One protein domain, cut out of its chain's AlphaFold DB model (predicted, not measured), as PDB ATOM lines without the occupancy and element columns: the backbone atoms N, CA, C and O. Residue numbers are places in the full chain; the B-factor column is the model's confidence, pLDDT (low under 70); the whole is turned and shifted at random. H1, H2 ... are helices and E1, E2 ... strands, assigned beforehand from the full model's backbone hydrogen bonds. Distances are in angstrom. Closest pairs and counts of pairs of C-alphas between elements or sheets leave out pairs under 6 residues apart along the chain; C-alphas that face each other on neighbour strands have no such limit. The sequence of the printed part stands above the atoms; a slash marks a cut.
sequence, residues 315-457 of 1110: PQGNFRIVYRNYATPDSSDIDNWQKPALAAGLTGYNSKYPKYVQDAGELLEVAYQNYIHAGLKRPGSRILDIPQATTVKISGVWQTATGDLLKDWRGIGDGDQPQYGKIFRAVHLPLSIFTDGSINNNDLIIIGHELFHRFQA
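AT A GLANCE: This is residues 315 to 457 of the 1110 residues of the protein "PKD domain-containing protein" of Desulfobotulus alkaliphilus (UniProt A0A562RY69). A small, twisted sheet of four strands has the two long helices H2 and H5 packed over one face, crossing each other at a steep angle, H2 on the E1 and E2 side and H5 on the E4 and E3 side. The short helices H1, H3 and H4 are off the sheet, and residues 405 to 410, at the far end of H3 and just after it, stick out free. The printed part has 143 residues with five named helices and four named strands, in the order E1 H1 H2 E2 H3 E3 E4 H4 H5. The sheet's order is E1 E2 E4 E3, mixed; the class is mixed, helices and strands, with under half of the residues in named elements. The whole is compact, with a radius of gyration of the C-alphas of 15.4 A and spans of 43 by 42 by 26 A.

IN THESE COORDINATES: In the sheet, E1 is residues 319 to 324, 16.2 A long from C-alpha 319 at (6.412, 4.078, 38.132); E2 is 390 to 395, also 16.2 A; E4 is 426 to 430, 12.8 A; E3 is 419 to 421. H2, residues 355 to 373, is 27.0 A long. H5, residues 441 to 456, is 22.5 A long and ends at C-alpha 456, (-9.250, 8.311, 35.483). The short helices are H1, residues 332 to 335, H3, 401 to 405, and H4, 432 to 435.

HOW THE PARTS SIT: E1 and E2 are parallel at 19 degrees, with N 322 and O 392 at 2.8 A. E2 and E4 are parallel at 23 degrees, with N 393 and O 427 at 2.8 A. E4 and E3 are an antiparallel hairpin at 148 degrees, with N 421 and O 426 at 2.8 A. H2 and H5 are on the same face, making two layers, helices on one face of a sheet; each has a height over the sheet of 9.2 A. H2 is over E2 and only just over E1, with 3 C-alphas on it, slantwise at 35 degrees to E2 on the local plane; H5 is over E4 and only just over E3, with 3 C-alphas on it, along E4 at 6 degrees on the local plane. Residues 364 to 371 of H2 touch residues 447 to 452 of H5, the same way at a steep tilt of 57 degrees; the closest C-alphas, of Ala 367 and Gly 448, are 6.4 A apart. E1, H1, H2 and E2 form a strand-helix-strand unit, parallel neighbour strands with helices between, whose crossover is left-handed. H1 and H4 only just touch, with 3 pairs of C-alphas within 8 A, the closest being those of Ile 334 and Thr 435, 6.6 A apart. H3 touches no helix. Every O i to N i+4 pair is within hydrogen-bond range in H2 and H3, and 11 of 12 in H5; H1 and H4 are too short for such a pair.

THE WHOLE: The C-alphas farthest apart, of Thr 347 and Trp 409, are 46.8 A apart. The printed part has no cut; the links H1 to H2, H2 to E2 and H3 to E3 are long. The mean pLDDT of the printed part is 76.0, and it is under 70 at residues 325 to 336, 380 to 388, 396 to 416 and 423 to 424.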
ATOM      1  N   PRO A 315      12.051   4.418  43.346       87.19
ATOM      2  CA  PRO A 315      12.295   3.795  44.655       87.19
ATOM      3  C   PRO A 315      11.025   3.405  45.429       87.19
ATOM      4  O   PRO A 315      11.051   2.491  46.249       87.19
ATOM      5  N   GLN A 316       9.927   4.114  45.179       88.06
ATOM      6  CA  GLN A 316       8.605   3.925  45.764       88.06
ATOM      7  C   GLN A 316       7.787   2.853  45.010       88.06
ATOM      8  O   GLN A 316       6.794   2.359  45.542       88.06
ATOM      9  N   GLY A 317       8.208   2.474  43.796       85.62
ATOM     10  CA  GLY A 317       7.620   1.408  42.987       85.62
ATOM     11  C   GLY A 317       6.347   1.777  42.222       85.62
ATOM     12  O   GLY A 317       5.758   0.885  41.610       85.62
ATOM     13  N   ASN A 318       5.900   3.041  42.225       88.19
ATOM     14  CA  ASN A 318       4.662   3.421  41.533       88.19
ATOM     15  C   ASN A 318       4.866   3.683  40.033       88.19
ATOM     16  O   ASN A 318       3.875   3.681  39.300       88.19
ATOM     17  N   PHE A 319       6.108   3.835  39.548       90.81
ATOM     18  CA  PHE A 319       6.412   4.078  38.132       90.81
ATOM     19  C   PHE A 319       7.549   3.215  37.584       90.81
ATOM     20  O   PHE A 319       8.579   3.027  38.228       90.81
ATOM     21  N   ARG A 320       7.367   2.730  36.350       88.75
ATOM     22  CA  ARG A 320       8.379   2.038  35.536       88.75
ATOM     23  C   ARG A 320       8.635   2.876  34.289       88.75
ATOM     24  O   ARG A 320       7.866   2.822  33.332       88.75
ATOM     25  N   ILE A 321       9.703   3.663  34.313       89.06
ATOM     26  CA  ILE A 321      10.092   4.568  33.233       89.06
ATOM     27  C   ILE A 321      10.935   3.810  32.207       89.06
ATOM     28  O   ILE A 321      12.007   3.307  32.521       89.06
ATOM     29  N   VAL A 322      10.459   3.753  30.968       85.12
ATOM     30  CA  VAL A 322      11.103   3.137  29.804       85.12
ATOM     31  C   VAL A 322      11.714   4.253  28.952       85.12
ATOM     32  O   VAL A 322      10.976   5.040  28.362       85.12
ATOM     33  N   TYR A 323      13.042   4.351  28.884       84.19
ATOM     34  CA  TYR A 323      13.742   5.496  28.277       84.19
ATOM     35  C   TYR A 323      14.900   5.065  27.366       84.19
ATOM     36  O   TYR A 323      15.556   4.054  27.617       84.19
ATOM     37  N   ARG A 324      15.163   5.812  26.284       74.38
ATOM     38  CA  ARG A 324      16.164   5.432  25.265       74.38
ATOM     39  C   ARG A 324      17.586   5.824  25.700       74.38
ATOM     40  O   ARG A 324      17.957   6.990  25.671       74.38
ATOM     41  N   ASN A 325      18.407   4.831  26.025       67.31
ATOM     42  CA  ASN A 325      19.758   4.942  26.591       67.31
ATOM     43  C   ASN A 325      20.837   5.476  25.620       67.31
ATOM     44  O   ASN A 325      21.973   5.692  26.027       67.31
ATOM     45  N   TYR A 326      20.503   5.648  24.336       55.97
ATOM     46  CA  TYR A 326      21.441   6.031  23.264       55.97
ATOM     47  C   TYR A 326      20.972   7.226  22.414       55.97
ATOM     48  O   TYR A 326      21.572   7.510  21.380       55.97
ATOM     49  N   ALA A 327      19.894   7.914  22.803       45.81
ATOM     50  CA  ALA A 327      19.347   9.026  22.028       45.81
ATOM     51  C   ALA A 327      19.669  10.389  22.654       45.81
ATOM     52  O   ALA A 327      18.828  10.985  23.318       45.81
ATOM     53  N   THR A 328      20.875  10.890  22.389       46.31
ATOM     54  CA  THR A 328      21.104  12.304  22.026       46.31
ATOM     55  C   THR A 328      22.516  12.465  21.432       46.31
ATOM     56  O   THR A 328      23.457  11.888  21.977       46.31
ATOM     57  N   PRO A 329      22.693  13.194  20.308       42.12
ATOM     58  CA  PRO A 329      24.009  13.407  19.691       42.12
ATOM     59  C   PRO A 329      24.999  14.305  20.454       42.12
ATOM     60  O   PRO A 329      26.178  14.259  20.117       42.12
ATOM     61  N   ASP A 330      24.564  15.060  21.467       51.59
ATOM     62  CA  ASP A 330      25.440  15.828  22.364       51.59
ATOM     63  C   ASP A 330      25.026  15.593  23.825       51.59
ATOM     64  O   ASP A 330      23.936  15.965  24.255       51.59
ATOM     65  N   SER A 331      25.892  14.948  24.614       55.00
ATOM     66  CA  SER A 331      25.604  14.637  26.025       55.00
ATOM     67  C   SER A 331      25.735  15.847  26.961       55.00
ATOM     68  O   SER A 331      25.372  15.751  28.132       55.00
ATOM     69  N   SER A 332      26.262  16.972  26.465       60.53
ATOM     70  CA  SER A 332      26.586  18.164  27.255       60.53
ATOM     71  C   SER A 332      25.374  18.825  27.901       60.53
ATOM     72  O   SER A 332      25.487  19.355  29.005       60.53
ATOM     73  N   ASP A 333      24.216  18.781  27.246       62.12
ATOM     74  CA  ASP A 333      23.035  19.507  27.720       62.12
ATOM     75  C   ASP A 333      22.319  18.716  28.824       62.12
ATOM     76  O   ASP A 333      21.911  19.279  29.841       62.12
ATOM     77  N   ILE A 334      22.332  17.381  28.725       65.69
ATOM     78  CA  ILE A 334      21.895  16.472  29.796       65.69
ATOM     79  C   ILE A 334      22.835  16.540  31.015       65.69
ATOM     80  O   ILE A 334      22.376  16.431  32.155       65.69
ATOM     81  N   ASP A 335      24.139  16.759  30.816       66.31
ATOM     82  CA  ASP A 335      25.083  16.968  31.925       66.31
ATOM     83  C   ASP A 335      24.781  18.259  32.719       66.31
ATOM     84  O   ASP A 335      25.016  18.299  33.935       66.31
ATOM     85  N   ASN A 336      24.199  19.270  32.058       69.69
ATOM     86  CA  ASN A 336      23.771  20.549  32.637       69.69
ATOM     87  C   ASN A 336      22.360  20.529  33.262       69.69
ATOM     88  O   ASN A 336      21.948  21.542  33.832       69.69
ATOM     89  N   TRP A 337      21.642  19.399  33.197       76.75
ATOM     90  CA  TRP A 337      20.279  19.243  33.719       76.75
ATOM     91  C   TRP A 337      20.110  19.776  35.149       76.75
ATOM     92  O   TRP A 337      20.753  19.292  36.093       76.75
ATOM     93  N   GLN A 338      19.205  20.743  35.320       76.88
ATOM     94  CA  GLN A 338      18.880  21.301  36.627       76.88
ATOM     95  C   GLN A 338      17.726  20.536  37.268       76.88
ATOM     96  O   GLN A 338      16.606  20.516  36.762       76.88
ATOM     97  N   LYS A 339      18.002  19.939  38.432       76.31
ATOM     98  CA  LYS A 339      17.006  19.229  39.236       76.31
ATOM     99  C   LYS A 339      15.809  20.151  39.547       76.31
ATOM    100  O   LYS A 339      16.013  21.145  40.249       76.31
ATOM    101  N   PRO A 340      14.575  19.815  39.124       78.75
ATOM    102  CA  PRO A 340      13.384  20.586  39.469       78.75
ATOM    103  C   PRO A 340      13.206  20.684  40.988       78.75
ATOM    104  O   PRO A 340      13.387  19.695  41.701       78.75
ATOM    105  N   ALA A 341      12.803  21.852  41.498       81.50
ATOM    106  CA  ALA A 341      12.664  22.080  42.943       81.50
ATOM    107  C   ALA A 341      11.682  21.102  43.621       81.50
ATOM    108  O   ALA A 341      11.885  20.713  44.772       81.50
ATOM    109  N   LEU A 342      10.651  20.663  42.890       81.56
ATOM    110  CA  LEU A 342       9.662  19.678  43.337       81.56
ATOM    111  C   LEU A 342      10.230  18.250  43.450       81.56
ATOM    112  O   LEU A 342       9.786  17.491  44.303       81.56
ATOM    113  N   ALA A 343      11.260  17.889  42.674       73.00
ATOM    114  CA  ALA A 343      11.854  16.543  42.650       73.00
ATOM    115  C   ALA A 343      12.753  16.236  43.875       73.00
ATOM    116  O   ALA A 343      13.605  15.345  43.844       73.00
ATOM    117  N   ALA A 344      12.638  16.998  44.965       71.56
ATOM    118  CA  ALA A 344      13.594  17.019  46.074       71.56
ATOM    119  C   ALA A 344      13.748  15.694  46.861       71.56
ATOM    120  O   ALA A 344      14.694  15.588  47.640       71.56
ATOM    121  N   GLY A 345      12.884  14.692  46.655       71.31
ATOM    122  CA  GLY A 345      12.835  13.451  47.442       71.31
ATOM    123  C   GLY A 345      14.068  12.539  47.337       71.31
ATOM    124  O   GLY A 345      14.448  11.923  48.338       71.31
ATOM    125  N   LEU A 346      14.753  12.490  46.186       73.31
ATOM    126  CA  LEU A 346      15.978  11.687  46.031       73.31
ATOM    127  C   LEU A 346      17.098  12.131  46.979       73.31
ATOM    128  O   LEU A 346      17.686  13.204  46.820       73.31
ATOM    129  N   THR A 347      17.484  11.226  47.881       76.31
ATOM    130  CA  THR A 347      18.668  11.354  48.750       76.31
ATOM    131  C   THR A 347      19.997  11.224  47.994       76.31
ATOM    132  O   THR A 347      21.044  11.606  48.519       76.31
ATOM    133  N   GLY A 348      19.962  10.718  46.759       81.69
ATOM    134  CA  GLY A 348      21.074  10.674  45.816       81.69
ATOM    135  C   GLY A 348      20.674   9.954  44.527       81.69
ATOM    136  O   GLY A 348      19.794   9.097  44.548       81.69
ATOM    137  N   TYR A 349      21.319  10.291  43.408       86.69
ATOM    138  CA  TYR A 349      21.103   9.602  42.133       86.69
ATOM    139  C   TYR A 349      21.836   8.259  42.096       86.69
ATOM    140  O   TYR A 349      23.005   8.163  42.479       86.69
ATOM    141  N   ASN A 350      21.182   7.239  41.552       84.62
ATOM    142  CA  ASN A 350      21.835   6.006  41.141       84.62
ATOM    143  C   ASN A 350      22.551   6.245  39.801       84.62
ATOM    144  O   ASN A 350      21.922   6.588  38.802       84.62
ATOM    145  N   SER A 351      23.868   6.030  39.769       85.56
ATOM    146  CA  SER A 351      24.708   6.254  38.586       85.56
ATOM    147  C   SER A 351      24.471   5.270  37.430       85.56
ATOM    148  O   SER A 351      25.098   5.429  36.387       85.56
ATOM    149  N   LYS A 352      23.618   4.244  37.595       84.12
ATOM    150  CA  LYS A 352      23.177   3.357  36.500       84.12
ATOM    151  C   LYS A 352      22.210   4.063  35.533       84.12
ATOM    152  O   LYS A 352      22.144   3.676  34.371       84.12
ATOM    153  N   TYR A 353      21.479   5.079  35.996       85.69
ATOM    154  CA  TYR A 353      20.413   5.738  35.235       85.69
ATOM    155  C   TYR A 353      20.716   7.243  35.054       85.69
ATOM    156  O   TYR A 353      21.369   7.838  35.918       85.69
ATOM    157  N   PRO A 354      20.251   7.904  33.975       86.25
ATOM    158  CA  PRO A 354      20.386   9.354  33.817       86.25
ATOM    159  C   PRO A 354      19.688  10.136  34.941       86.25
ATOM    160  O   PRO A 354      18.738   9.641  35.552       86.25
ATOM    161  N   LYS A 355      20.128  11.373  35.208       86.94
ATOM    162  CA  LYS A 355      19.503  12.234  36.232       86.94
ATOM    163  C   LYS A 355      18.069  12.622  35.861       86.94
ATOM    164  O   LYS A 355      17.178  12.422  36.676       86.94
ATOM    165  N   TYR A 356      17.845  13.083  34.626       87.19
ATOM    166  CA  TYR A 356      16.525  13.533  34.160       87.19
ATOM    167  C   TYR A 356      15.452  12.437  34.275       87.19
ATOM    168  O   TYR A 356      14.339  12.716  34.693       87.19
ATOM    169  N   VAL A 357      15.803  11.171  34.004       90.00
ATOM    170  CA  VAL A 357      14.908  10.008  34.173       90.00
ATOM    171  C   VAL A 357      14.508   9.823  35.638       90.00
ATOM    172  O   VAL A 357      13.352   9.534  35.944       90.00
ATOM    173  N   GLN A 358      15.467   9.983  36.550       91.88
ATOM    174  CA  GLN A 358      15.235   9.845  37.986       91.88
ATOM    175  C   GLN A 358      14.399  11.012  38.528       91.88
ATOM    176  O   GLN A 358      13.475  10.776  39.302       91.88
ATOM    177  N   ASP A 359      14.656  12.238  38.067       90.06
ATOM    178  CA  ASP A 359      13.875  13.425  38.434       90.06
ATOM    179  C   ASP A 359      12.454  13.403  37.852       90.06
ATOM    180  O   ASP A 359      11.512  13.748  38.558       90.06
ATOM    181  N   ALA A 360      12.275  12.931  36.613       91.50
ATOM    182  CA  ALA A 360      10.957  12.675  36.030       91.50
ATOM    183  C   ALA A 360      10.165  11.675  36.886       91.50
ATOM    184  O   ALA A 360       8.993  11.896  37.177       91.50
ATOM    185  N   GLY A 361      10.827  10.608  37.348       92.69
ATOM    186  CA  GLY A 361      10.252   9.652  38.293       92.69
ATOM    187  C   GLY A 361       9.801  10.300  39.596       92.69
ATOM    188  O   GLY A 361       8.677  10.068  40.022       92.69
ATOM    189  N   GLU A 362      10.623  11.153  40.203       93.00
ATOM    190  CA  GLU A 362      10.242  11.858  41.433       93.00
ATOM    191  C   GLU A 362       9.100  12.858  41.232       93.00
ATOM    192  O   GLU A 362       8.239  12.961  42.101       93.00
ATOM    193  N   LEU A 363       9.049  13.574  40.104       93.44
ATOM    194  CA  LEU A 363       7.920  14.456  39.787       93.44
ATOM    195  C   LEU A 363       6.613  13.668  39.665       93.44
ATOM    196  O   LEU A 363       5.604  14.048  40.257       93.44
ATOM    197  N   LEU A 364       6.646  12.537  38.960       95.12
ATOM    198  CA  LEU A 364       5.504  11.634  38.844       95.12
ATOM    199  C   LEU A 364       5.092  11.059  40.208       95.12
ATOM    200  O   LEU A 364       3.901  10.966  40.491       95.12
ATOM    201  N   GLU A 365       6.044  10.724  41.083       94.56
ATOM    202  CA  GLU A 365       5.769  10.286  42.459       94.56
ATOM    203  C   GLU A 365       5.130  11.394  43.308       94.56
ATOM    204  O   GLU A 365       4.165  11.121  44.023       94.56
ATOM    205  N   VAL A 366       5.594  12.645  43.207       94.75
ATOM    206  CA  VAL A 366       4.973  13.800  43.884       94.75
ATOM    207  C   VAL A 366       3.527  13.983  43.422       94.75
ATOM    208  O   VAL A 366       2.623  14.020  44.261       94.75
ATOM    209  N   ALA A 367       3.294  14.012  42.107       95.88
ATOM    210  CA  ALA A 367       1.954  14.134  41.539       95.88
ATOM    211  C   ALA A 367       1.043  12.962  41.931       95.88
ATOM    212  O   ALA A 367      -0.080  13.175  42.389       95.88
ATOM    213  N   TYR A 368       1.555  11.729  41.883       95.50
ATOM    214  CA  TYR A 368       0.844  10.540  42.348       95.50
ATOM    215  C   TYR A 368       0.421  10.662  43.815       95.50
ATOM    216  O   TYR A 368      -0.745  10.425  44.129       95.50
ATOM    217  N   GLN A 369       1.329  11.029  44.732       94.88
ATOM    218  CA  GLN A 369       0.967  11.144  46.150       94.88
ATOM    219  C   GLN A 369      -0.076  12.243  46.379       94.88
ATOM    220  O   GLN A 369      -0.992  12.039  47.172       94.88
ATOM    221  N   ASN A 370       0.010  13.374  45.675       96.38
ATOM    222  CA  ASN A 370      -0.968  14.452  45.819       96.38
ATOM    223  C   ASN A 370      -2.351  14.066  45.273       96.38
ATOM    224  O   ASN A 370      -3.349  14.338  45.940       96.38
ATOM    225  N   TYR A 371      -2.431  13.316  44.169       97.06
ATOM    226  CA  TYR A 371      -3.694  12.719  43.723       97.06
ATOM    227  C   TYR A 371      -4.292  11.759  44.768       97.06
ATOM    228  O   TYR A 371      -5.493  11.799  45.031       97.06
ATOM    229  N   ILE A 372      -3.469  10.949  45.442       95.56
ATOM    230  CA  ILE A 372      -3.935  10.098  46.552       95.56
ATOM    231  C   ILE A 372      -4.377  10.916  47.773       95.56
ATOM    232  O   ILE A 372      -5.347  10.541  48.434       95.56
ATOM    233  N   HIS A 373      -3.714  12.034  48.077       95.06
ATOM    234  CA  HIS A 373      -4.149  12.951  49.135       95.06
ATOM    235  C   HIS A 373      -5.478  13.649  48.800       95.06
ATOM    236  O   HIS A 373      -6.270  13.877  49.709       95.06
ATOM    237  N   ALA A 374      -5.762  13.892  47.518       95.38
ATOM    238  CA  ALA A 374      -7.043  14.392  47.009       95.38
ATOM    239  C   ALA A 374      -8.149  13.313  46.914       95.38
ATOM    240  O   ALA A 374      -9.126  13.480  46.189       95.38
ATOM    241  N   GLY A 375      -7.996  12.180  47.612       95.44
ATOM    242  CA  GLY A 375      -9.024  11.137  47.724       95.44
ATOM    243  C   GLY A 375      -9.148  10.193  46.523       95.44
ATOM    244  O   GLY A 375     -10.006   9.309  46.533       95.44
ATOM    245  N   LEU A 376      -8.300  10.328  45.499       95.31
ATOM    246  CA  LEU A 376      -8.409   9.529  44.278       95.31
ATOM    247  C   LEU A 376      -7.949   8.077  44.495       95.31
ATOM    248  O   LEU A 376      -7.071   7.766  45.308       95.31
ATOM    249  N   LYS A 377      -8.543   7.154  43.735       92.12
ATOM    250  CA  LYS A 377      -8.203   5.727  43.770       92.12
ATOM    251  C   LYS A 377      -6.809   5.500  43.204       92.12
ATOM    252  O   LYS A 377      -6.451   6.054  42.171       92.12
ATOM    253  N   ARG A 378      -6.043   4.623  43.862       89.69
ATOM    254  CA  ARG A 378      -4.718   4.200  43.390       89.69
ATOM    255  C   ARG A 378      -4.829   3.508  42.028       89.69
ATOM    256  O   ARG A 378      -5.509   2.483  41.966       89.69
ATOM    257  N   PRO A 379      -4.118   3.995  40.993       84.69
ATOM    258  CA  PRO A 379      -3.911   3.272  39.747       84.69
ATOM    259  C   PRO A 379      -3.465   1.828  39.996       84.69
ATOM    260  O   PRO A 379      -2.526   1.599  40.758       84.69
ATOM    261  N   GLY A 380      -4.129   0.864  39.357       67.31
ATOM    262  CA  GLY A 380      -3.836  -0.561  39.491       67.31
ATOM    263  C   GLY A 380      -4.182  -1.078  40.882       67.31
ATOM    264  O   GLY A 380      -3.320  -1.625  41.569       67.31
ATOM    265  N   SER A 381      -5.423  -0.859  41.327       45.38
ATOM    266  CA  SER A 381      -5.853  -1.135  42.704       45.38
ATOM    267  C   SER A 381      -5.828  -2.627  43.098       45.38
ATOM    268  O   SER A 381      -6.837  -3.321  43.150       45.38
ATOM    269  N   ARG A 382      -4.624  -3.075  43.473       46.72
ATOM    270  CA  ARG A 382      -4.279  -4.241  44.303       46.72
ATOM    271  C   ARG A 382      -4.983  -5.543  43.950       46.72
ATOM    272  O   ARG A 382      -5.735  -6.119  44.738       46.72
ATOM    273  N   ILE A 383      -4.525  -6.117  42.852       41.41
ATOM    274  CA  ILE A 383      -4.424  -7.565  42.788       41.41
ATOM    275  C   ILE A 383      -3.365  -8.017  43.825       41.41
ATOM    276  O   ILE A 383      -2.170  -7.806  43.642       41.41
ATOM    277  N   LEU A 384      -3.830  -8.593  44.942       43.28
ATOM    278  CA  LEU A 384      -3.018  -9.224  46.005       43.28
ATOM    279  C   LEU A 384      -1.940  -8.326  46.657       43.28
ATOM    280  O   LEU A 384      -0.837  -8.775  46.942       43.28
ATOM    281  N   ASP A 385      -2.271  -7.057  46.926       52.12
ATOM    282  CA  ASP A 385      -1.395  -6.049  47.568       52.12
ATOM    283  C   ASP A 385      -0.090  -5.682  46.822       52.12
ATOM    284  O   ASP A 385       0.626  -4.783  47.270       52.12
ATOM    285  N   ILE A 386       0.188  -6.278  45.659       49.22
ATOM    286  CA  ILE A 386       1.367  -5.975  44.837       49.22
ATOM    287  C   ILE A 386       1.093  -4.709  44.003       49.22
ATOM    288  O   ILE A 386       0.147  -4.702  43.208       49.22
ATOM    289  N   PRO A 387       1.880  -3.623  44.145       55.84
ATOM    290  CA  PRO A 387       1.720  -2.434  43.314       55.84
ATOM    291  C   PRO A 387       2.105  -2.736  41.861       55.84
ATOM    292  O   PRO A 387       3.230  -3.155  41.589       55.84
ATOM    293  N   GLN A 388       1.201  -2.479  40.912       68.25
ATOM    294  CA  GLN A 388       1.605  -2.339  39.515       68.25
ATOM    295  C   GLN A 388       2.189  -0.945  39.305       68.25
ATOM    296  O   GLN A 388       1.470   0.051  39.380       68.25
ATOM    297  N   ALA A 389       3.481  -0.886  38.990       81.06
ATOM    298  CA  ALA A 389       4.109   0.338  38.527       81.06
ATOM    299  C   ALA A 389       3.427   0.821  37.233       81.06
ATOM    300  O   ALA A 389       3.302   0.065  36.269       81.06
ATOM    301  N   THR A 390       3.005   2.083  37.198       86.50
ATOM    302  CA  THR A 390       2.522   2.732  35.978       86.50
ATOM    303  C   THR A 390       3.680   2.849  34.996       86.50
ATOM    304  O   THR A 390       4.721   3.430  35.311       86.50
ATOM    305  N   THR A 391       3.509   2.294  33.797       86.94
ATOM    306  CA  THR A 391       4.499   2.440  32.730       86.94
ATOM    307  C   THR A 391       4.513   3.884  32.250       86.94
ATOM    308  O   THR A 391       3.486   4.428  31.847       86.94
ATOM    309  N   VAL A 392       5.692   4.493  32.260       89.12
ATOM    310  CA  VAL A 392       5.944   5.798  31.646       89.12
ATOM    311  C   VAL A 392       6.983   5.582  30.557       89.12
ATOM    312  O   VAL A 392       7.914   4.804  30.748       89.12
ATOM    313  N   LYS A 393       6.858   6.240  29.410       86.25
ATOM    314  CA  LYS A 393       7.844   6.177  28.332       86.25
ATOM    315  C   LYS A 393       8.459   7.555  28.127       86.25
ATOM    316  O   LYS A 393       7.711   8.496  27.900       86.25
ATOM    317  N   ILE A 394       9.789   7.654  28.149       86.50
ATOM    318  CA  ILE A 394      10.512   8.868  27.743       86.50
ATOM    319  C   ILE A 394      11.214   8.603  26.408       86.50
ATOM    320  O   ILE A 394      12.145   7.793  26.332       86.50
ATOM    321  N   SER A 395      10.754   9.241  25.332       79.06
ATOM    322  CA  SER A 395      11.322   9.046  23.990       79.06
ATOM    323  C   SER A 395      11.142  10.255  23.082       79.06
ATOM    324  O   SER A 395      10.114  10.906  23.131       79.06
ATOM    325  N   GLY A 396      12.124  10.512  22.212       60.19
ATOM    326  CA  GLY A 396      12.102  11.664  21.302       60.19
ATOM    327  C   GLY A 396      11.049  11.615  20.192       60.19
ATOM    328  O   GLY A 396      10.763  12.652  19.633       60.19
ATOM    329  N   VAL A 397      10.476  10.447  19.879       53.25
ATOM    330  CA  VAL A 397       9.267  10.330  19.047       53.25
ATOM    331  C   VAL A 397       8.462   9.133  19.551       53.25
ATOM    332  O   VAL A 397       8.983   8.013  19.629       53.25
ATOM    333  N   TRP A 398       7.180   9.331  19.862       44.78
ATOM    334  CA  TRP A 398       6.223   8.224  19.972       44.78
ATOM    335  C   TRP A 398       4.943   8.496  19.187       44.78
ATOM    336  O   TRP A 398       3.850   8.644  19.733       44.78
ATOM    337  N   GLN A 399       5.081   8.485  17.861       47.25
ATOM    338  CA  GLN A 399       3.953   8.252  16.969       47.25
ATOM    339  C   GLN A 399       3.454   6.814  17.179       47.25
ATOM    340  O   GLN A 399       3.933   5.852  16.584       47.25
ATOM    341  N   THR A 400       2.451   6.655  18.040       43.03
ATOM    342  CA  THR A 400       1.467   5.586  17.826       43.03
ATOM    343  C   THR A 400       0.849   5.818  16.439       43.03
ATOM    344  O   THR A 400       0.629   6.973  16.089       43.03
ATOM    345  N   ALA A 401       0.529   4.799  15.625       38.12
ATOM    346  CA  ALA A 401      -0.060   5.088  14.298       38.12
ATOM    347  C   ALA A 401      -1.495   5.640  14.368       38.12
ATOM    348  O   ALA A 401      -2.065   6.004  13.344       38.12
ATOM    349  N   THR A 402      -2.071   5.761  15.567       44.28
ATOM    350  CA  THR A 402      -3.177   6.687  15.816       44.28
ATOM    351  C   THR A 402      -2.784   8.137  15.541       44.28
ATOM    352  O   THR A 402      -3.570   8.827  14.915       44.28
ATOM    353  N   GLY A 403      -1.588   8.585  15.936       41.56
ATOM    354  CA  GLY A 403      -1.121   9.969  15.806       41.56
ATOM    355  C   GLY A 403      -1.239  10.516  14.387       41.56
ATOM    356  O   GLY A 403      -1.887  11.531  14.198       41.56
ATOM    357  N   ASP A 404      -0.730   9.808  13.380       39.25
ATOM    358  CA  ASP A 404      -0.698  10.300  11.994       39.25
ATOM    359  C   ASP A 404      -1.979   9.995  11.195       39.25
ATOM    360  O   ASP A 404      -2.403  10.823  10.390       39.25
ATOM    361  N   LEU A 405      -2.685   8.891  11.493       41.06
ATOM    362  CA  LEU A 405      -4.093   8.732  11.080       41.06
ATOM    363  C   LEU A 405      -5.001   9.812  11.700       41.06
ATOM    364  O   LEU A 405      -6.132   9.980  11.252       41.06
ATOM    365  N   LEU A 406      -4.522  10.531  12.722       42.22
ATOM    366  CA  LEU A 406      -5.194  11.650  13.377       42.22
ATOM    367  C   LEU A 406      -4.476  12.998  13.166       42.22
ATOM    368  O   LEU A 406      -5.029  14.005  13.599       42.22
ATOM    369  N   LYS A 407      -3.335  13.069  12.458       41.78
ATOM    370  CA  LYS A 407      -2.725  14.337  12.016       41.78
ATOM    371  C   LYS A 407      -3.591  14.923  10.916       41.78
ATOM    372  O   LYS A 407      -4.276  15.911  11.151       41.78
ATOM    373  N   ASP A 408      -3.685  14.217   9.792       44.31
ATOM    374  CA  ASP A 408      -4.532  14.620   8.664       44.31
ATOM    375  C   ASP A 408      -6.026  14.559   9.016       44.31
ATOM    376  O   ASP A 408      -6.813  15.355   8.505       44.31
ATOM    377  N   TRP A 409      -6.451  13.639   9.898       40.31
ATOM    378  CA  TRP A 409      -7.876  13.520  10.230       40.31
ATOM    379  C   TRP A 409      -8.355  14.460  11.342       40.31
ATOM    380  O   TRP A 409      -9.577  14.611  11.482       40.31
ATOM    381  N   ARG A 410      -7.460  15.088  12.133       44.78
ATOM    382  CA  ARG A 410      -7.888  16.182  13.029       44.78
ATOM    383  C   ARG A 410      -6.832  17.081  13.692       44.78
ATOM    384  O   ARG A 410      -7.243  18.151  14.124       44.78
ATOM    385  N   GLY A 411      -5.556  16.710  13.800       42.78
ATOM    386  CA  GLY A 411      -4.512  17.498  14.479       42.78
ATOM    387  C   GLY A 411      -4.224  17.050  15.916       42.78
ATOM    388  O   GLY A 411      -4.305  17.845  16.851       42.78
ATOM    389  N   ILE A 412      -3.942  15.761  16.127       47.59
ATOM    390  CA  ILE A 412      -3.223  15.334  17.341       47.59
ATOM    391  C   ILE A 412      -1.754  15.722  17.159       47.59
ATOM    392  O   ILE A 412      -1.219  15.546  16.064       47.59
ATOM    393  N   GLY A 413      -1.153  16.298  18.203       46.91
ATOM    394  CA  GLY A 413       0.168  16.920  18.131       46.91
ATOM    395  C   GLY A 413       1.261  15.995  17.597       46.91
ATOM    396  O   GLY A 413       1.154  14.765  17.640       46.91
ATOM    397  N   ASP A 414       2.340  16.609  17.111       49.31
ATOM    398  CA  ASP A 414       3.591  15.904  16.852       49.31
ATOM    399  C   ASP A 414       4.001  15.052  18.064       49.31
ATOM    400  O   ASP A 414       3.653  15.351  19.208       49.31
ATOM    401  N   GLY A 415       4.777  13.989  17.824       57.50
ATOM    402  CA  GLY A 415       5.236  13.052  18.865       57.50
ATOM    403  C   GLY A 415       6.145  13.661  19.947       57.50
ATOM    404  O   GLY A 415       6.687  12.907  20.757       57.50
ATOM    405  N   ASP A 416       6.272  14.988  19.923       67.00
ATOM    406  CA  ASP A 416       7.025  15.904  20.771       67.00
ATOM    407  C   ASP A 416       6.172  16.510  21.900       67.00
ATOM    408  O   ASP A 416       6.699  17.283  22.697       67.00
ATOM    409  N   GLN A 417       4.878  16.165  21.984       77.31
ATOM    410  CA  GLN A 417       4.001  16.478  23.119       77.31
ATOM    411  C   GLN A 417       3.828  15.267  24.058       77.31
ATOM    412  O   GLN A 417       3.875  14.108  23.611       77.31
ATOM    413  N   PRO A 418       3.620  15.491  25.371       84.50
ATOM    414  CA  PRO A 418       3.125  14.456  26.272       84.50
ATOM    415  C   PRO A 418       1.793  13.885  25.792       84.50
ATOM    416  O   PRO A 418       1.031  14.546  25.094       84.50
ATOM    417  N   GLN A 419       1.542  12.623  26.129       87.00
ATOM    418  CA  GLN A 419       0.272  11.963  25.834       87.00
ATOM    419  C   GLN A 419       0.091  10.732  26.723       87.00
ATOM    420  O   GLN A 419       0.982   9.886  26.845       87.00
ATOM    421  N   TYR A 420      -1.092  10.543  27.284       85.50
ATOM    422  CA  TYR A 420      -1.482   9.291  27.896       85.50
ATOM    423  C   TYR A 420      -2.017   8.358  26.815       85.50
ATOM    424  O   TYR A 420      -3.071   8.573  26.211       85.50
ATOM    425  N   GLY A 421      -1.299   7.262  26.580       75.88
ATOM    426  CA  GLY A 421      -1.705   6.218  25.651       75.88
ATOM    427  C   GLY A 421      -2.947   5.493  26.163       75.88
ATOM    428  O   GLY A 421      -2.825   4.430  26.767       75.88
ATOM    429  N   LYS A 422      -4.142   6.033  25.883       72.94
ATOM    430  CA  LYS A 422      -5.451   5.588  26.410       72.94
ATOM    431  C   LYS A 422      -5.722   4.079  26.263       72.94
ATOM    432  O   LYS A 422      -6.407   3.495  27.101       72.94
ATOM    433  N   ILE A 423      -5.150   3.435  25.239       60.41
ATOM    434  CA  ILE A 423      -5.177   1.972  25.032       60.41
ATOM    435  C   ILE A 423      -4.145   1.243  25.911       60.41
ATOM    436  O   ILE A 423      -4.464   0.240  26.542       60.41
ATOM    437  N   PHE A 424      -2.907   1.740  25.937       61.28
ATOM    438  CA  PHE A 424      -1.748   1.095  26.567       61.28
ATOM    439  C   PHE A 424      -1.612   1.386  28.068       61.28
ATOM    440  O   PHE A 424      -0.775   0.784  28.732       61.28
ATOM    441  N   ARG A 425      -2.419   2.314  28.600       73.81
ATOM    442  CA  ARG A 425      -2.395   2.783  29.997       73.81
ATOM    443  C   ARG A 425      -1.022   3.289  30.457       73.81
ATOM    444  O   ARG A 425      -0.665   3.164  31.629       73.81
ATOM    445  N   ALA A 426      -0.267   3.861  29.524       81.81
ATOM    446  CA  ALA A 426       1.081   4.362  29.736       81.81
ATOM    447  C   ALA A 426       1.143   5.868  29.470       81.81
ATOM    448  O   ALA A 426       0.583   6.341  28.482       81.81
ATOM    449  N   VAL A 427       1.857   6.599  30.323       89.62
ATOM    450  CA  VAL A 427       2.168   8.021  30.109       89.62
ATOM    451  C   VAL A 427       3.364   8.101  29.165       89.62
ATOM    452  O   VAL A 427       4.410   7.534  29.464       89.62
ATOM    453  N   HIS A 428       3.253   8.778  28.029       88.12
ATOM    454  CA  HIS A 428       4.404   9.143  27.209       88.12
ATOM    455  C   HIS A 428       4.791  10.585  27.510       88.12
ATOM    456  O   HIS A 428       3.951  11.477  27.434       88.12
ATOM    457  N   LEU A 429       6.067  10.795  27.821       90.88
ATOM    458  CA  LEU A 429       6.687  12.104  27.920       90.88
ATOM    459  C   LEU A 429       7.725  12.212  26.785       90.88
ATOM    460  O   LEU A 429       8.581  11.329  26.654       90.88
ATOM    461  N   PRO A 430       7.664  13.252  25.948       86.69
ATOM    462  CA  PRO A 430       8.635  13.480  24.893       86.69
ATOM    463  C   PRO A 430       9.997  13.811  25.512       86.69
ATOM    464  O   PRO A 430      10.092  14.277  26.649       86.69
ATOM    465  N   LEU A 431      11.081  13.564  24.774       83.12
ATOM    466  CA  LEU A 431      12.423  13.882  25.274       83.12
ATOM    467  C   LEU A 431      12.683  15.403  25.334       83.12
ATOM    468  O   LEU A 431      13.485  15.825  26.160       83.12
ATOM    469  N   SER A 432      11.978  16.199  24.520       83.44
ATOM    470  CA  SER A 432      12.071  17.669  24.425       83.44
ATOM    471  C   SER A 432      11.940  18.380  25.780       83.44
ATOM    472  O   SER A 432      12.788  19.192  26.136       83.44
ATOM    473  N   ILE A 433      10.964  17.979  26.600       85.62
ATOM    474  CA  ILE A 433      10.749  18.501  27.969       85.62
ATOM    475  C   ILE A 433      11.990  18.346  28.871       85.62
ATOM    476  O   ILE A 433      12.154  19.056  29.862       85.62
ATOM    477  N   PHE A 434      12.888  17.416  28.540       84.19
ATOM    478  CA  PHE A 434      14.106  17.149  29.300       84.19
ATOM    479  C   PHE A 434      15.385  17.677  28.628       84.19
ATOM    480  O   PHE A 434      16.442  17.640  29.259       84.19
ATOM    481  N   THR A 435      15.331  18.157  27.376       76.56
ATOM    482  CA  THR A 435      16.517  18.673  26.661       76.56
ATOM    483  C   THR A 435      16.794  20.144  26.922       76.56
ATOM    484  O   THR A 435      17.958  20.536  26.918       76.56
ATOM    485  N   ASP A 436      15.775  20.938  27.247       75.81
ATOM    486  CA  ASP A 436      15.895  22.399  27.376       75.81
ATOM    487  C   ASP A 436      16.535  22.842  28.716       75.81
ATOM    488  O   ASP A 436      16.489  24.003  29.118       75.81
ATOM    489  N   GLY A 437      17.164  21.904  29.435       74.12
ATOM    490  CA  GLY A 437      17.949  22.128  30.656       74.12
ATOM    491  C   GLY A 437      17.136  22.325  31.942       74.12
ATOM    492  O   GLY A 437      17.685  22.142  33.035       74.12
ATOM    493  N   SER A 438      15.846  22.652  31.831       80.44
ATOM    494  CA  SER A 438      14.913  22.833  32.949       80.44
ATOM    495  C   SER A 438      13.462  22.579  32.540       80.44
ATOM    496  O   SER A 438      13.067  22.967  31.447       80.44
ATOM    497  N   ILE A 439      12.664  22.036  33.463       85.44
ATOM    498  CA  ILE A 439      11.206  21.880  33.326       85.44
ATOM    499  C   ILE A 439      10.524  23.191  33.731       85.44
ATOM    500  O   ILE A 439      10.774  23.692  34.832       85.44
ATOM    501  N   ASN A 440       9.675  23.736  32.862       89.62
ATOM    502  CA  ASN A 440       8.890  24.943  33.118       89.62
ATOM    503  C   ASN A 440       7.506  24.614  33.737       89.62
ATOM    504  O   ASN A 440       7.155  23.451  33.943       89.62
ATOM    505  N   ASN A 441       6.709  25.636  34.075       91.19
ATOM    506  CA  ASN A 441       5.394  25.427  34.698       91.19
ATOM    507  C   ASN A 441       4.398  24.702  33.773       91.19
ATOM    508  O   ASN A 441       3.652  23.856  34.257       91.19
ATOM    509  N   ASN A 442       4.408  24.978  32.467       90.62
ATOM    510  CA  ASN A 442       3.522  24.323  31.500       90.62
ATOM    511  C   ASN A 442       3.887  22.841  31.363       90.62
ATOM    512  O   ASN A 442       3.005  21.989  31.406       90.62
ATOM    513  N   ASP A 443       5.180  22.508  31.320       91.25
ATOM    514  CA  ASP A 443       5.626  21.110  31.323       91.25
ATOM    515  C   ASP A 443       5.121  20.361  32.572       91.25
ATOM    516  O   ASP A 443       4.699  19.210  32.480       91.25
ATOM    517  N   LEU A 444       5.134  21.007  33.748       93.38
ATOM    518  CA  LEU A 444       4.582  20.441  34.985       93.38
ATOM    519  C   LEU A 444       3.056  20.280  34.919       93.38
ATOM    520  O   LEU A 444       2.546  19.243  35.344       93.38
ATOM    521  N   ILE A 445       2.323  21.262  34.387       93.75
ATOM    522  CA  ILE A 445       0.871  21.156  34.163       93.75
ATOM    523  C   ILE A 445       0.579  19.925  33.301       93.75
ATOM    524  O   ILE A 445      -0.186  19.058  33.724       93.75
ATOM    525  N   ILE A 446       1.263  19.789  32.161       92.81
ATOM    526  CA  ILE A 446       1.020  18.710  31.200       92.81
ATOM    527  C   ILE A 446       1.474  17.344  31.758       92.81
ATOM    528  O   ILE A 446       0.751  16.357  31.635       92.81
ATOM    529  N   ILE A 447       2.618  17.249  32.450       94.12
ATOM    530  CA  ILE A 447       3.027  16.007  33.145       94.12
ATOM    531  C   ILE A 447       1.961  15.577  34.168       94.12
ATOM    532  O   ILE A 447       1.673  14.384  34.294       94.12
ATOM    533  N   GLY A 448       1.368  16.536  34.888       96.06
ATOM    534  CA  GLY A 448       0.247  16.292  35.791       96.06
ATOM    535  C   GLY A 448      -0.992  15.798  35.041       96.06
ATOM    536  O   GLY A 448      -1.498  14.721  35.353       96.06
ATOM    537  N   HIS A 449      -1.423  16.531  34.012       96.38
ATOM    538  CA  HIS A 449      -2.545  16.193  33.130       96.38
ATOM    539  C   HIS A 449      -2.458  14.739  32.632       96.38
ATOM    540  O   HIS A 449      -3.362  13.932  32.864       96.38
ATOM    541  N   GLU A 450      -1.328  14.352  32.031       95.12
ATOM    542  CA  GLU A 450      -1.161  13.006  31.477       95.12
ATOM    543  C   GLU A 450      -1.078  11.911  32.541       95.12
ATOM    544  O   GLU A 450      -1.532  10.781  32.325       95.12
ATOM    545  N   LEU A 451      -0.548  12.227  33.725       95.94
ATOM    546  CA  LEU A 451      -0.631  11.313  34.854       95.94
ATOM    547  C   LEU A 451      -2.073  11.180  35.367       95.94
ATOM    548  O   LEU A 451      -2.476  10.082  35.754       95.94
ATOM    549  N   PHE A 452      -2.883  12.238  35.353       96.88
ATOM    550  CA  PHE A 452      -4.268  12.167  35.811       96.88
ATOM    551  C   PHE A 452      -5.135  11.253  34.936       96.88
ATOM    552  O   PHE A 452      -5.938  10.483  35.472       96.88
ATOM    553  N   HIS A 453      -4.900  11.211  33.620       94.75
ATOM    554  CA  HIS A 453      -5.538  10.226  32.732       94.75
ATOM    555  C   HIS A 453      -5.307   8.774  33.190       94.75
ATOM    556  O   HIS A 453      -6.197   7.921  33.075       94.75
ATOM    557  N   ARG A 454      -4.148   8.473  33.800       92.50
ATOM    558  CA  ARG A 454      -3.896   7.159  34.418       92.50
ATOM    559  C   ARG A 454      -4.805   6.899  35.619       92.50
ATOM    560  O   ARG A 454      -5.231   5.755  35.785       92.50
ATOM    561  N   PHE A 455      -5.110   7.905  36.436       93.75
ATOM    562  CA  PHE A 455      -6.050   7.782  37.556       93.75
ATOM    563  C   PHE A 455      -7.485   7.609  37.055       93.75
ATOM    564  O   PHE A 455      -8.168   6.671  37.470       93.75
ATOM    565  N   GLN A 456      -7.925   8.431  36.099       93.19
ATOM    566  CA  GLN A 456      -9.250   8.311  35.483       93.19
ATOM    567  C   GLN A 456      -9.493   6.920  34.867       93.19
ATOM    568  O   GLN A 456     -10.604   6.397  34.956       93.19
ATOM    569  N   ALA A 457      -8.469   6.258  34.320       87.25
ATOM    570  CA  ALA A 457      -8.583   4.899  33.776       87.25
ATOM    571  C   ALA A 457      -8.951   3.794  34.804       87.25
ATOM    572  O   ALA A 457      -9.230   2.663  34.393       87.25
TER     573      ALA A 457